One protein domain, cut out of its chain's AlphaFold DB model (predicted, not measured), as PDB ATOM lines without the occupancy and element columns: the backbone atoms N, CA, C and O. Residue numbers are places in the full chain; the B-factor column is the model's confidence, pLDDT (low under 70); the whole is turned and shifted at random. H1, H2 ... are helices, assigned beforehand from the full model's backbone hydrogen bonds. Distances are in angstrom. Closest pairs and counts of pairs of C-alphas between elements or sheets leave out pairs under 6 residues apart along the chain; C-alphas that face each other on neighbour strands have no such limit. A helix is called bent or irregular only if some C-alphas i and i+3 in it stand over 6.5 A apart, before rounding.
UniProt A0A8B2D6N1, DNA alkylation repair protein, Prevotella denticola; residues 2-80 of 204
ATOM      1  N   ASN A   2       2.058  30.876   0.621       82.81
ATOM      2  CA  ASN A   2       1.974  32.156  -0.094       82.81
ATOM      3  C   ASN A   2       0.512  32.640  -0.067       82.81
ATOM      4  O   ASN A   2      -0.374  31.905  -0.503       82.81
ATOM      5  N   GLU A   3       0.258  33.837   0.465       86.00
ATOM      6  CA  GLU A   3      -1.083  34.415   0.645       86.00
ATOM      7  C   GLU A   3      -1.874  34.460  -0.674       86.00
ATOM      8  O   GLU A   3      -3.061  34.141  -0.711       86.00
ATOM      9  N   GLN A   4      -1.183  34.695  -1.792       90.31
ATOM     10  CA  GLN A   4      -1.783  34.670  -3.124       90.31
ATOM     11  C   GLN A   4      -2.272  33.269  -3.531       90.31
ATOM     12  O   GLN A   4      -3.332  33.137  -4.140       90.31
ATOM     13  N   ILE A   5      -1.522  32.211  -3.197       93.00
ATOM     14  CA  ILE A   5      -1.931  30.825  -3.486       93.00
ATOM     15  C   ILE A   5      -3.122  30.438  -2.608       93.00
ATOM     16  O   ILE A   5      -4.036  29.768  -3.083       93.00
ATOM     17  N   HIS A   6      -3.143  30.893  -1.354       92.12
ATOM     18  CA  HIS A   6      -4.267  30.642  -0.458       92.12
ATOM     19  C   HIS A   6      -5.573  31.240  -0.994       92.12
ATOM     20  O   HIS A   6      -6.588  30.541  -1.053       92.12
ATOM     21  N   GLU A   7      -5.545  32.495  -1.453       94.38
ATOM     22  CA  GLU A   7      -6.726  33.126  -2.048       94.38
ATOM     23  C   GLU A   7      -7.135  32.447  -3.365       94.38
ATOM     24  O   GLU A   7      -8.313  32.131  -3.526       94.38
ATOM     25  N   LYS A   8      -6.188  32.088  -4.253       95.38
ATOM     26  CA  LYS A   8      -6.498  31.280  -5.456       95.38
ATOM     27  C   LYS A   8      -7.216  29.977  -5.086       95.38
ATOM     28  O   LYS A   8      -8.256  29.653  -5.657       95.38
ATOM     29  N   LEU A   9      -6.687  29.235  -4.113       95.81
ATOM     30  CA  LEU A   9      -7.245  27.957  -3.671       95.81
ATOM     31  C   LEU A   9      -8.662  28.118  -3.105       95.81
ATOM     32  O   LEU A   9      -9.545  27.297  -3.360       95.81
ATOM     33  N   LYS A  10      -8.898  29.188  -2.344       95.44
ATOM     34  CA  LYS A  10     -10.219  29.537  -1.820       95.44
ATOM     35  C   LYS A  10     -11.205  29.843  -2.948       95.44
ATOM     36  O   LYS A  10     -12.298  29.278  -2.938       95.44
ATOM     37  N   THR A  11     -10.813  30.659  -3.928       96.31
ATOM     38  CA  THR A  11     -11.637  30.973  -5.104       96.31
ATOM     39  C   THR A  11     -11.978  29.713  -5.897       96.31
ATOM     40  O   THR A  11     -13.149  29.474  -6.178       96.31
ATOM     41  N   ILE A  12     -11.000  28.843  -6.168       96.88
ATOM     42  CA  ILE A  12     -11.217  27.557  -6.853       96.88
ATOM     43  C   ILE A  12     -12.273  26.712  -6.130       96.88
ATOM     44  O   ILE A  12     -13.243  26.259  -6.740       96.88
ATOM     45  N   LYS A  13     -12.125  26.533  -4.811       95.75
ATOM     46  CA  LYS A  13     -13.063  25.732  -4.009       95.75
ATOM     47  C   LYS A  13     -14.470  26.337  -3.972       95.75
ATOM     48  O   LYS A  13     -15.446  25.592  -3.885       95.75
ATOM     49  N   GLN A  14     -14.596  27.663  -4.043       95.75
ATOM     50  CA  GLN A  14     -15.893  28.333  -4.178       95.75
ATOM     51  C   GLN A  14     -16.519  28.064  -5.551       95.75
ATOM     52  O   GLN A  14     -17.701  27.721  -5.607       95.75
ATOM     53  N   SER A  15     -15.738  28.126  -6.633       95.31
ATOM     54  CA  SER A  15     -16.217  27.847  -7.992       95.31
ATOM     55  C   SER A  15     -16.768  26.427  -8.143       95.31
ATOM     56  O   SER A  15     -17.795  26.242  -8.792       95.31
ATOM     57  N   PHE A  16     -16.180  25.428  -7.475       95.25
ATOM     58  CA  PHE A  16     -16.715  24.058  -7.501       95.25
ATOM     59  C   PHE A  16     -18.159  23.956  -7.001       95.25
ATOM     60  O   PHE A  16     -18.913  23.128  -7.501       95.25
ATOM     61  N   ARG A  17     -18.579  24.814  -6.060       90.62
ATOM     62  CA  ARG A  17     -19.969  24.827  -5.575       90.62
ATOM     63  C   ARG A  17     -20.951  25.308  -6.637       90.62
ATOM     64  O   ARG A  17     -22.091  24.865  -6.639       90.62
ATOM     65  N   LEU A  18     -20.519  26.199  -7.527       92.88
ATOM     66  CA  LEU A  18     -21.344  26.695  -8.631       92.88
ATOM     67  C   LEU A  18     -21.467  25.659  -9.755       92.88
ATOM     68  O   LEU A  18     -22.464  25.641 -10.467       92.88
ATOM     69  N   LEU A  19     -20.465  24.788  -9.888       93.62
ATOM     70  CA  LEU A  19     -20.362  23.771 -10.938       93.62
ATOM     71  C   LEU A  19     -20.764  22.365 -10.462       93.62
ATOM     72  O   LEU A  19     -20.600  21.388 -11.196       93.62
ATOM     73  N   MET A  20     -21.231  22.236  -9.219       93.38
ATOM     74  CA  MET A  20     -21.456  20.935  -8.600       93.38
ATOM     75  C   MET A  20     -22.558  20.146  -9.310       93.38
ATOM     76  O   MET A  20     -23.611  20.673  -9.667       93.38
ATOM     77  N   ASN A  21     -22.347  18.837  -9.430       94.81
ATOM     78  CA  ASN A  21     -23.338  17.909  -9.948       94.81
ATOM     79  C   ASN A  21     -23.609  16.821  -8.905       94.81
ATOM     80  O   ASN A  21     -22.925  15.794  -8.822       94.81
ATOM     81  N   GLY A  22     -24.647  17.054  -8.100       92.50
ATOM     82  CA  GLY A  22     -25.050  16.148  -7.027       92.50
ATOM     83  C   GLY A  22     -25.370  14.736  -7.524       92.50
ATOM     84  O   GLY A  22     -24.935  13.769  -6.897       92.50
ATOM     85  N   VAL A  23     -26.037  14.615  -8.677       94.19
ATOM     86  CA  VAL A  23     -26.412  13.325  -9.286       94.19
ATOM     87  C   VAL A  23     -25.168  12.526  -9.675       94.19
ATOM     88  O   VAL A  23     -25.053  11.353  -9.317       94.19
ATOM     89  N   ALA A  24     -24.198  13.166 -10.335       92.19
ATOM     90  CA  ALA A  24     -22.930  12.531 -10.687       92.19
ATOM     91  C   ALA A  24     -22.159  12.086  -9.433       92.19
ATOM     92  O   ALA A  24     -21.718  10.938  -9.353       92.19
ATOM     93  N   SER A  25     -22.063  12.956  -8.418       91.75
ATOM     94  CA  SER A  25     -21.400  12.628  -7.147       91.75
ATOM     95  C   SER A  25     -22.047  11.430  -6.439       91.75
ATOM     96  O   SER A  25     -21.351  10.569  -5.901       91.75
ATOM     97  N   GLN A  26     -23.381  11.340  -6.463       91.62
ATOM     98  CA  GLN A  26     -24.128  10.251  -5.840       91.62
ATOM     99  C   GLN A  26     -23.949   8.941  -6.604       91.62
ATOM    100  O   GLN A  26     -23.714   7.909  -5.979       91.62
ATOM    101  N   SER A  27     -24.000   8.982  -7.938       92.31
ATOM    102  CA  SER A  27     -23.765   7.805  -8.777       92.31
ATOM    103  C   SER A  27     -22.354   7.240  -8.584       92.31
ATOM    104  O   SER A  27     -22.197   6.031  -8.430       92.31
ATOM    105  N   MET A  28     -21.330   8.100  -8.511       91.75
ATOM    106  CA  MET A  28     -19.954   7.679  -8.215       91.75
ATOM    107  C   MET A  28     -19.854   6.956  -6.865       91.75
ATOM    108  O   MET A  28     -19.287   5.867  -6.797       91.75
ATOM    109  N   ARG A  29     -20.475   7.507  -5.811       90.19
ATOM    110  CA  ARG A  29     -20.518   6.857  -4.490       90.19
ATOM    111  C   ARG A  29     -21.218   5.496  -4.533       90.19
ATOM    112  O   ARG A  29     -20.722   4.548  -3.936       90.19
ATOM    113  N   GLN A  30     -22.331   5.375  -5.260       90.38
ATOM    114  CA  GLN A  30     -23.048   4.099  -5.430       90.38
ATOM    115  C   GLN A  30     -22.209   3.034  -6.151       90.38
ATOM    116  O   GLN A  30     -22.391   1.848  -5.903       90.38
ATOM    117  N   LYS A  31     -21.273   3.452  -7.011       87.06
ATOM    118  CA  LYS A  31     -20.321   2.576  -7.710       87.06
ATOM    119  C   LYS A  31     -19.040   2.298  -6.910       87.06
ATOM    120  O   LYS A  31     -18.096   1.743  -7.458       87.06
ATOM    121  N   GLY A  32     -18.984   2.696  -5.637       82.50
ATOM    122  CA  GLY A  32     -17.842   2.438  -4.755       82.50
ATOM    123  C   GLY A  32     -16.674   3.416  -4.901       82.50
ATOM    124  O   GLY A  32     -15.634   3.215  -4.277       82.50
ATOM    125  N   VAL A  33     -16.819   4.499  -5.674       84.00
ATOM    126  CA  VAL A  33     -15.782   5.535  -5.771       84.00
ATOM    127  C   VAL A  33     -15.819   6.393  -4.505       84.00
ATOM    128  O   VAL A  33     -16.724   7.210  -4.313       84.00
ATOM    129  N   SER A  34     -14.830   6.194  -3.636       83.44
ATOM    130  CA  SER A  34     -14.748   6.848  -2.331       83.44
ATOM    131  C   SER A  34     -13.726   7.985  -2.336       83.44
ATOM    132  O   SER A  34     -12.527   7.760  -2.463       83.44
ATOM    133  N   TYR A  35     -14.219   9.210  -2.160       89.31
ATOM    134  CA  TYR A  35     -13.427  10.398  -1.840       89.31
ATOM    135  C   TYR A  35     -14.011  11.034  -0.583       89.31
ATOM    136  O   TYR A  35     -15.227  10.962  -0.376       89.31
ATOM    137  N   LYS A  36     -13.189  11.721   0.219       90.25
ATOM    138  CA  LYS A  36     -13.702  12.462   1.381       90.25
ATOM    139  C   LYS A  36     -14.683  13.555   0.962       90.25
ATOM    140  O   LYS A  36     -15.722  13.724   1.596       90.25
ATOM    141  N   ILE A  37     -14.372  14.272  -0.119       93.69
ATOM    142  CA  ILE A  37     -15.264  15.249  -0.748       93.69
ATOM    143  C   ILE A  37     -15.240  15.050  -2.268       93.69
ATOM    144  O   ILE A  37     -14.177  14.979  -2.884       93.69
ATOM    145  N   ASN A  38     -16.430  14.981  -2.866       94.38
ATOM    146  CA  ASN A  38     -16.648  14.870  -4.308       94.38
ATOM    147  C   ASN A  38     -17.869  15.717  -4.687       94.38
ATOM    148  O   ASN A  38     -18.997  15.371  -4.322       94.38
ATOM    149  N   TRP A  39     -17.634  16.820  -5.400       94.62
ATOM    150  CA  TRP A  39     -18.686  17.734  -5.860       94.62
ATOM    151  C   TRP A  39     -19.315  17.300  -7.188       94.62
ATOM    152  O   TRP A  39     -20.332  17.858  -7.599       94.62
ATOM    153  N   GLY A  40     -18.737  16.301  -7.857       95.38
ATOM    154  CA  GLY A  40     -19.213  15.796  -9.138       95.38
ATOM    155  C   GLY A  40     -18.974  16.765 -10.293       95.38
ATOM    156  O   GLY A  40     -19.659  16.656 -11.306       95.38
ATOM    157  N   VAL A  41     -18.040  17.713 -10.154       97.12
ATOM    158  CA  VAL A  41     -17.770  18.690 -11.221       97.12
ATOM    159  C   VAL A  41     -17.298  17.935 -12.471       97.12
ATOM    160  O   VAL A  41     -16.384  17.103 -12.371       97.12
ATOM    161  N   PRO A  42     -17.908  18.181 -13.646       95.69
ATOM    162  CA  PRO A  42     -17.512  17.518 -14.881       95.69
ATOM    163  C   PRO A  42     -16.060  17.825 -15.262       95.69
ATOM    164  O   PRO A  42     -15.611  18.966 -15.151       95.69
ATOM    165  N   LEU A  43     -15.341  16.829 -15.793       96.75
ATOM    166  CA  LEU A  43     -13.956  17.005 -16.258       96.75
ATOM    167  C   LEU A  43     -13.776  18.174 -17.249       96.75
ATOM    168  O   LEU A  43     -12.804  18.909 -17.077       96.75
ATOM    169  N   PRO A  44     -14.685  18.424 -18.221       97.25
ATOM    170  CA  PRO A  44     -14.545  19.568 -19.124       97.25
ATOM    171  C   PRO A  44     -14.529  20.926 -18.412       97.25
ATOM    172  O   PRO A  44     -13.831  21.835 -18.848       97.25
ATOM    173  N   GLU A  45     -15.254  21.073 -17.300       97.94
ATOM    174  CA  GLU A  45     -15.235  22.314 -16.517       97.94
ATOM    175  C   GLU A  45     -13.904  22.479 -15.773       97.94
ATOM    176  O   GLU A  45     -13.329  23.565 -15.767       97.94
ATOM    177  N   LEU A  46     -13.346  21.391 -15.232       98.25
ATOM    178  CA  LEU A  46     -12.015  21.417 -14.613       98.25
ATOM    179  C   LEU A  46     -10.912  21.735 -15.632       98.25
ATOM    180  O   LEU A  46      -9.967  22.448 -15.305       98.25
ATOM    181  N   GLN A  47     -11.041  21.255 -16.872       98.19
ATOM    182  CA  GLN A  47     -10.123  21.588 -17.965       98.19
ATOM    183  C   GLN A  47     -10.190  23.072 -18.345       98.19
ATOM    184  O   GLN A  47      -9.143  23.695 -18.518       98.19
ATOM    185  N   LYS A  48     -11.394  23.660 -18.423       97.94
ATOM    186  CA  LYS A  48     -11.561  25.110 -18.642       97.94
ATOM    187  C   LYS A  48     -10.904  25.915 -17.523       97.94
ATOM    188  O   LYS A  48     -10.099  26.796 -17.806       97.94
ATOM    189  N   MET A  49     -11.167  25.552 -16.265       97.38
ATOM    190  CA  MET A  49     -10.523  26.189 -15.112       97.38
ATOM    191  C   MET A  49      -8.995  26.080 -15.196       97.38
ATOM    192  O   MET A  49      -8.297  27.071 -15.010       97.38
ATOM    193  N   ALA A  50      -8.457  24.899 -15.511       98.00
ATOM    194  CA  ALA A  50      -7.015  24.709 -15.658       98.00
ATOM    195  C   ALA A  50      -6.409  25.624 -16.733       98.00
ATOM    196  O   ALA A  50      -5.317  26.152 -16.535       98.00
ATOM    197  N   ALA A  51      -7.120  25.842 -17.844       97.88
ATOM    198  CA  ALA A  51      -6.678  26.745 -18.902       97.88
ATOM    199  C   ALA A  51      -6.619  28.212 -18.438       97.88
ATOM    200  O   ALA A  51      -5.710  28.934 -18.836       97.88
ATOM    201  N   GLU A  52      -7.539  28.640 -17.567       96.31
ATOM    202  CA  GLU A  52      -7.547  29.990 -16.983       96.31
ATOM    203  C   GLU A  52      -6.396  30.212 -15.991       96.31
ATOM    204  O   GLU A  52      -5.775  31.276 -15.989       96.31
ATOM    205  N   TYR A  53      -6.087  29.217 -15.153       95.94
ATOM    206  CA  TYR A  53      -4.995  29.320 -14.176       95.94
ATOM    207  C   TYR A  53      -3.606  29.093 -14.786       95.94
ATOM    208  O   TYR A  53      -2.618  29.611 -14.260       95.94
ATOM    209  N   GLY A  54      -3.523  28.328 -15.877       97.06
ATOM    210  CA  GLY A  54      -2.265  27.918 -16.490       97.06
ATOM    211  C   GLY A  54      -1.467  26.927 -15.632       97.06
ATOM    212  O   GLY A  54      -1.964  26.355 -14.659       97.06
ATOM    213  N   LYS A  55      -0.204  26.704 -16.014       98.06
ATOM    214  CA  LYS A  55       0.718  25.843 -15.262       98.06
ATOM    215  C   LYS A  55       1.301  26.595 -14.061       98.06
ATOM    216  O   LYS A  55       1.970  27.610 -14.233       98.06
ATOM    217  N   ASP A  56       1.086  26.082 -12.853       97.75
ATOM    218  CA  ASP A  56       1.541  26.692 -11.596       97.75
ATOM    219  C   ASP A  56       1.893  25.592 -10.580       97.75
ATOM    220  O   ASP A  56       1.019  24.927 -10.022       97.75
ATOM    221  N   TYR A  57       3.197  25.399 -10.346       98.06
ATOM    222  CA  TYR A  57       3.726  24.383  -9.426       98.06
ATOM    223  C   TYR A  57       3.205  24.570  -7.996       98.06
ATOM    224  O   TYR A  57       2.755  23.616  -7.363       98.06
ATOM    225  N   GLY A  58       3.240  25.805  -7.483       97.38
ATOM    226  CA  GLY A  58       2.838  26.088  -6.109       97.38
ATOM    227  C   GLY A  58       1.350  25.826  -5.904       97.38
ATOM    228  O   GLY A  58       0.959  25.212  -4.913       97.38
ATOM    229  N   LEU A  59       0.526  26.234  -6.872       98.00
ATOM    230  CA  LEU A  59      -0.905  25.952  -6.855       98.00
ATOM    231  C   LEU A  59      -1.195  24.448  -6.941       98.00
ATOM    232  O   LEU A  59      -2.015  23.951  -6.172       98.00
ATOM    233  N   ALA A  60      -0.521  23.720  -7.835       98.50
ATOM    234  CA  ALA A  60      -0.715  22.281  -8.000       98.50
ATOM    235  C   ALA A  60      -0.396  21.500  -6.714       98.50
ATOM    236  O   ALA A  60      -1.172  20.636  -6.307       98.50
ATOM    237  N   VAL A  61       0.702  21.846  -6.031       98.00
ATOM    238  CA  VAL A  61       1.075  21.239  -4.744       98.00
ATOM    239  C   VAL A  61       0.013  21.495  -3.672       98.00
ATOM    240  O   VAL A  61      -0.351  20.569  -2.948       98.00
ATOM    241  N   GLU A  62      -0.510  22.719  -3.559       97.81
ATOM    242  CA  GLU A  62      -1.553  23.023  -2.569       97.81
ATOM    243  C   GLU A  62      -2.896  22.360  -2.906       97.81
ATOM    244  O   GLU A  62      -3.566  21.849  -2.012       97.81
ATOM    245  N   LEU A  63      -3.261  22.279  -4.187       98.19
ATOM    246  CA  LEU A  63      -4.455  21.559  -4.634       98.19
ATOM    247  C   LEU A  63      -4.374  20.059  -4.316       98.19
ATOM    248  O   LEU A  63      -5.349  19.488  -3.833       98.19
ATOM    249  N   TRP A  64      -3.223  19.414  -4.533       98.00
ATOM    250  CA  TRP A  64      -3.059  17.977  -4.273       98.00
ATOM    251  C   TRP A  64      -3.162  17.607  -2.781       98.00
ATOM    252  O   TRP A  64      -3.563  16.495  -2.417       98.00
ATOM    253  N   LYS A  65      -2.823  18.549  -1.891       96.25
ATOM    254  CA  LYS A  65      -2.958  18.389  -0.433       96.25
ATOM    255  C   LYS A  65      -4.411  18.398   0.039       96.25
ATOM    256  O   LYS A  65      -4.684  17.922   1.145       96.25
ATOM    257  N   GLU A  66      -5.337  18.916  -0.761       96.25
ATOM    258  CA  GLU A  66      -6.759  18.900  -0.440       96.25
ATOM    259  C   GLU A  66      -7.333  17.496  -0.640       96.25
ATOM    260  O   GLU A  66      -7.097  16.833  -1.647       96.25
ATOM    261  N   ASP A  67      -8.143  17.045   0.313       94.06
ATOM    262  CA  ASP A  67      -8.849  15.763   0.235       94.06
ATOM    263  C   ASP A  67     -10.208  15.949  -0.470       94.06
ATOM    264  O   ASP A  67     -11.288  15.688   0.068       94.06
ATOM    265  N   ILE A  68     -10.132  16.548  -1.661       96.06
ATOM    266  CA  ILE A  68     -11.253  16.917  -2.527       96.06
ATOM    267  C   ILE A  68     -10.911  16.431  -3.933       96.06
ATOM    268  O   ILE A  68      -9.910  16.872  -4.506       96.06
ATOM    269  N   ARG A  69     -11.769  15.583  -4.512       96.81
ATOM    270  CA  ARG A  69     -11.576  15.002  -5.850       96.81
ATOM    271  C   ARG A  69     -11.225  16.068  -6.888       96.81
ATOM    272  O   ARG A  69     -10.222  15.958  -7.582       96.81
ATOM    273  N   GLU A  70     -12.035  17.119  -6.977       98.12
ATOM    274  CA  GLU A  70     -11.864  18.180  -7.973       98.12
ATOM    275  C   GLU A  70     -10.548  18.957  -7.808       98.12
ATOM    276  O   GLU A  70      -9.936  19.323  -8.812       98.12
ATOM    277  N   CYS A  71     -10.075  19.160  -6.570       98.25
ATOM    278  CA  CYS A  71      -8.768  19.771  -6.328       98.25
ATOM    279  C   CYS A  71      -7.645  18.884  -6.868       98.25
ATOM    280  O   CYS A  71      -6.780  19.370  -7.590       98.25
ATOM    281  N   GLN A  72      -7.672  17.587  -6.556       98.19
ATOM    282  CA  GLN A  72      -6.641  16.650  -6.999       98.19
ATOM    283  C   GLN A  72      -6.613  16.518  -8.526       98.19
ATOM    284  O   GLN A  72      -5.539  16.588  -9.118       98.19
ATOM    285  N   ILE A  73      -7.773  16.438  -9.186       98.50
ATOM    286  CA  ILE A  73      -7.840  16.433 -10.657       98.50
ATOM    287  C   ILE A  73      -7.243  17.726 -11.220       98.50
ATOM    288  O   ILE A  73      -6.392  17.672 -12.109       98.50
ATOM    289  N   LEU A  74      -7.645  18.886 -10.692       98.62
ATOM    290  CA  LEU A  74      -7.127  20.173 -11.153       98.62
ATOM    291  C   LEU A  74      -5.608  20.280 -10.948       98.62
ATOM    292  O   LEU A  74      -4.919  20.782 -11.832       98.62
ATOM    293  N   ALA A  75      -5.072  19.738  -9.850       98.75
ATOM    294  CA  ALA A  75      -3.631  19.666  -9.612       98.75
ATOM    295  C   ALA A  75      -2.895  18.916 -10.733       98.75
ATOM    296  O   ALA A  75      -1.874  19.406 -11.215       98.75
ATOM    297  N   THR A  76      -3.429  17.778 -11.202       98.62
ATOM    298  CA  THR A  76      -2.822  17.034 -12.326       98.62
ATOM    299  C   THR A  76      -2.806  17.843 -13.625       98.62
ATOM    300  O   THR A  76      -1.892  17.703 -14.431       98.62
ATOM    301  N   LEU A  77      -3.790  18.724 -13.821       98.69
ATOM    302  CA  LEU A  77      -3.892  19.573 -15.008       98.69
ATOM    303  C   LEU A  77      -2.959  20.789 -14.938       98.69
ATOM    304  O   LEU A  77      -2.399  21.180 -15.961       98.69
ATOM    305  N   VAL A  78      -2.765  21.380 -13.754       98.62
ATOM    306  CA  VAL A  78      -1.980  22.619 -13.583       98.62
ATOM    307  C   VAL A  78      -0.516  22.386 -13.202       98.62
ATOM    308  O   VAL A  78       0.279  23.317 -13.291       98.62
ATOM    309  N   MET A  79      -0.115  21.170 -12.821       98.75
ATOM    310  CA  MET A  79       1.293  20.875 -12.541       98.75
ATOM    311  C   MET A  79       2.140  20.994 -13.827       98.75
ATOM    312  O   MET A  79       1.802  20.361 -14.838       98.75
ATOM    313  N   PRO A  80       3.218  21.804 -13.835       98.44
ATOM    314  CA  PRO A  80       4.244  21.758 -14.878       98.44
ATOM    315  C   PRO A  80       5.069  20.469 -14.757       98.44
ATOM    316  O   PRO A  80       5.758  20.269 -13.757       98.44
TER     317      PRO A  80
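This is residues 2 to 80 of the 204 residues of the protein "DNA alkylation repair protein" of Prevotella denticola (UniProt A0A8B2D6N1). The longest helix, H1, runs along one side of a small group of three helices, in which H4 and H5 form a helical hairpin and H3 packs on H5 at a steep angle. H2 sits by itself at one end of the long axis, touching no helix, and the long link of residues 31 to 42 leads from it back to the group, where H3 begins. The printed part has 79 residues with five named helices, in the order H1, H2, H3, H4, H5, and no named strand; its class is all helix. The whole is compact, with a radius of gyration of the C-alphas of 12.3 A, yet elongated in outline, with spans of 37 by 21 by 21 A.

H1 is the longest helix, residues 3 to 18, and measures 23.6 A from first to last C-alpha. It begins at C-alpha 3, printed at (-1.083, 34.415, 0.645). After a tight link of 3 residues, H2 spans residues 22 to 30 and measures 12.3 A; C-alpha 22 stands at (-25.050, 16.148, -7.027). A long link of 12 residues follows. H3, residues 43 to 53, measures 15.4 A from first to last C-alpha. H4, residues 57 to 65, measures 12.7 A. H5, residues 69 to 78, measures 14.5 A and ends at C-alpha 78, printed at (-1.980, 22.619, -13.583). No helix is bent or irregular.

H1 touches H4 with residues 5 to 9 alone. The closest C-alphas of this pair are those of Ile 5 and Leu 59, 6.0 A apart. H1 and H4 run the same way at a steep tilt of 55 degrees. Farther along H1, the C-alphas of Phe 16 and Glu 70 are 7.6 A apart, the closest of H1 and H5, and these two helices are close but not clearly touching. They run opposite ways at a steep tilt of 55 degrees. H1 and H3 are near each other, with 7 pairs of C-alphas within 10 A but no pair within 8 A. H4 and H5 touch and form a helical hairpin, two successive helices that run opposite ways, here at a shallow tilt of 19 degrees. Their closest C-alphas are those of Ala 60 and Ala 75, 4.2 A apart. H5 also touches H3, with the C-alphas of Ala 50 and Val 78 the closest pair at 5.8 A. H3 and H5 run the same way at a steep tilt of 49 degrees. Of the 3 touching pairs, 1 is at a shallow tilt, and the packing is mostly crossed, but only just. H3 and H4 are apart. H2 touches no helix and is apart from H1, H3, H4 and H5. In H2, H3, H4 and H5 every O i to N i+4 pair is within hydrogen-bond range, and in H1 10 of 12 are.

The two C-alphas farthest apart are those of Glu 3 and Lys 31, at 38.1 A. The first and last printed C-alphas, those of Asn 2 and Pro 80, are 18.2 A apart. The centre of H5 is the nearest of the helix centres to the mean of the C-alphas, at 4.9 A, and that of H2 is the farthest, at 16.1 A. The links from H1 to H2, H3 to H4 and H4 to H5 are tight; the link from H2 to H3 is long, and its C-alphas lie 8 to 20 A from the mean of the C-alphas. The printed part has no cut. The mean pLDDT of the printed part is 94.8, and no printed residue is under 70.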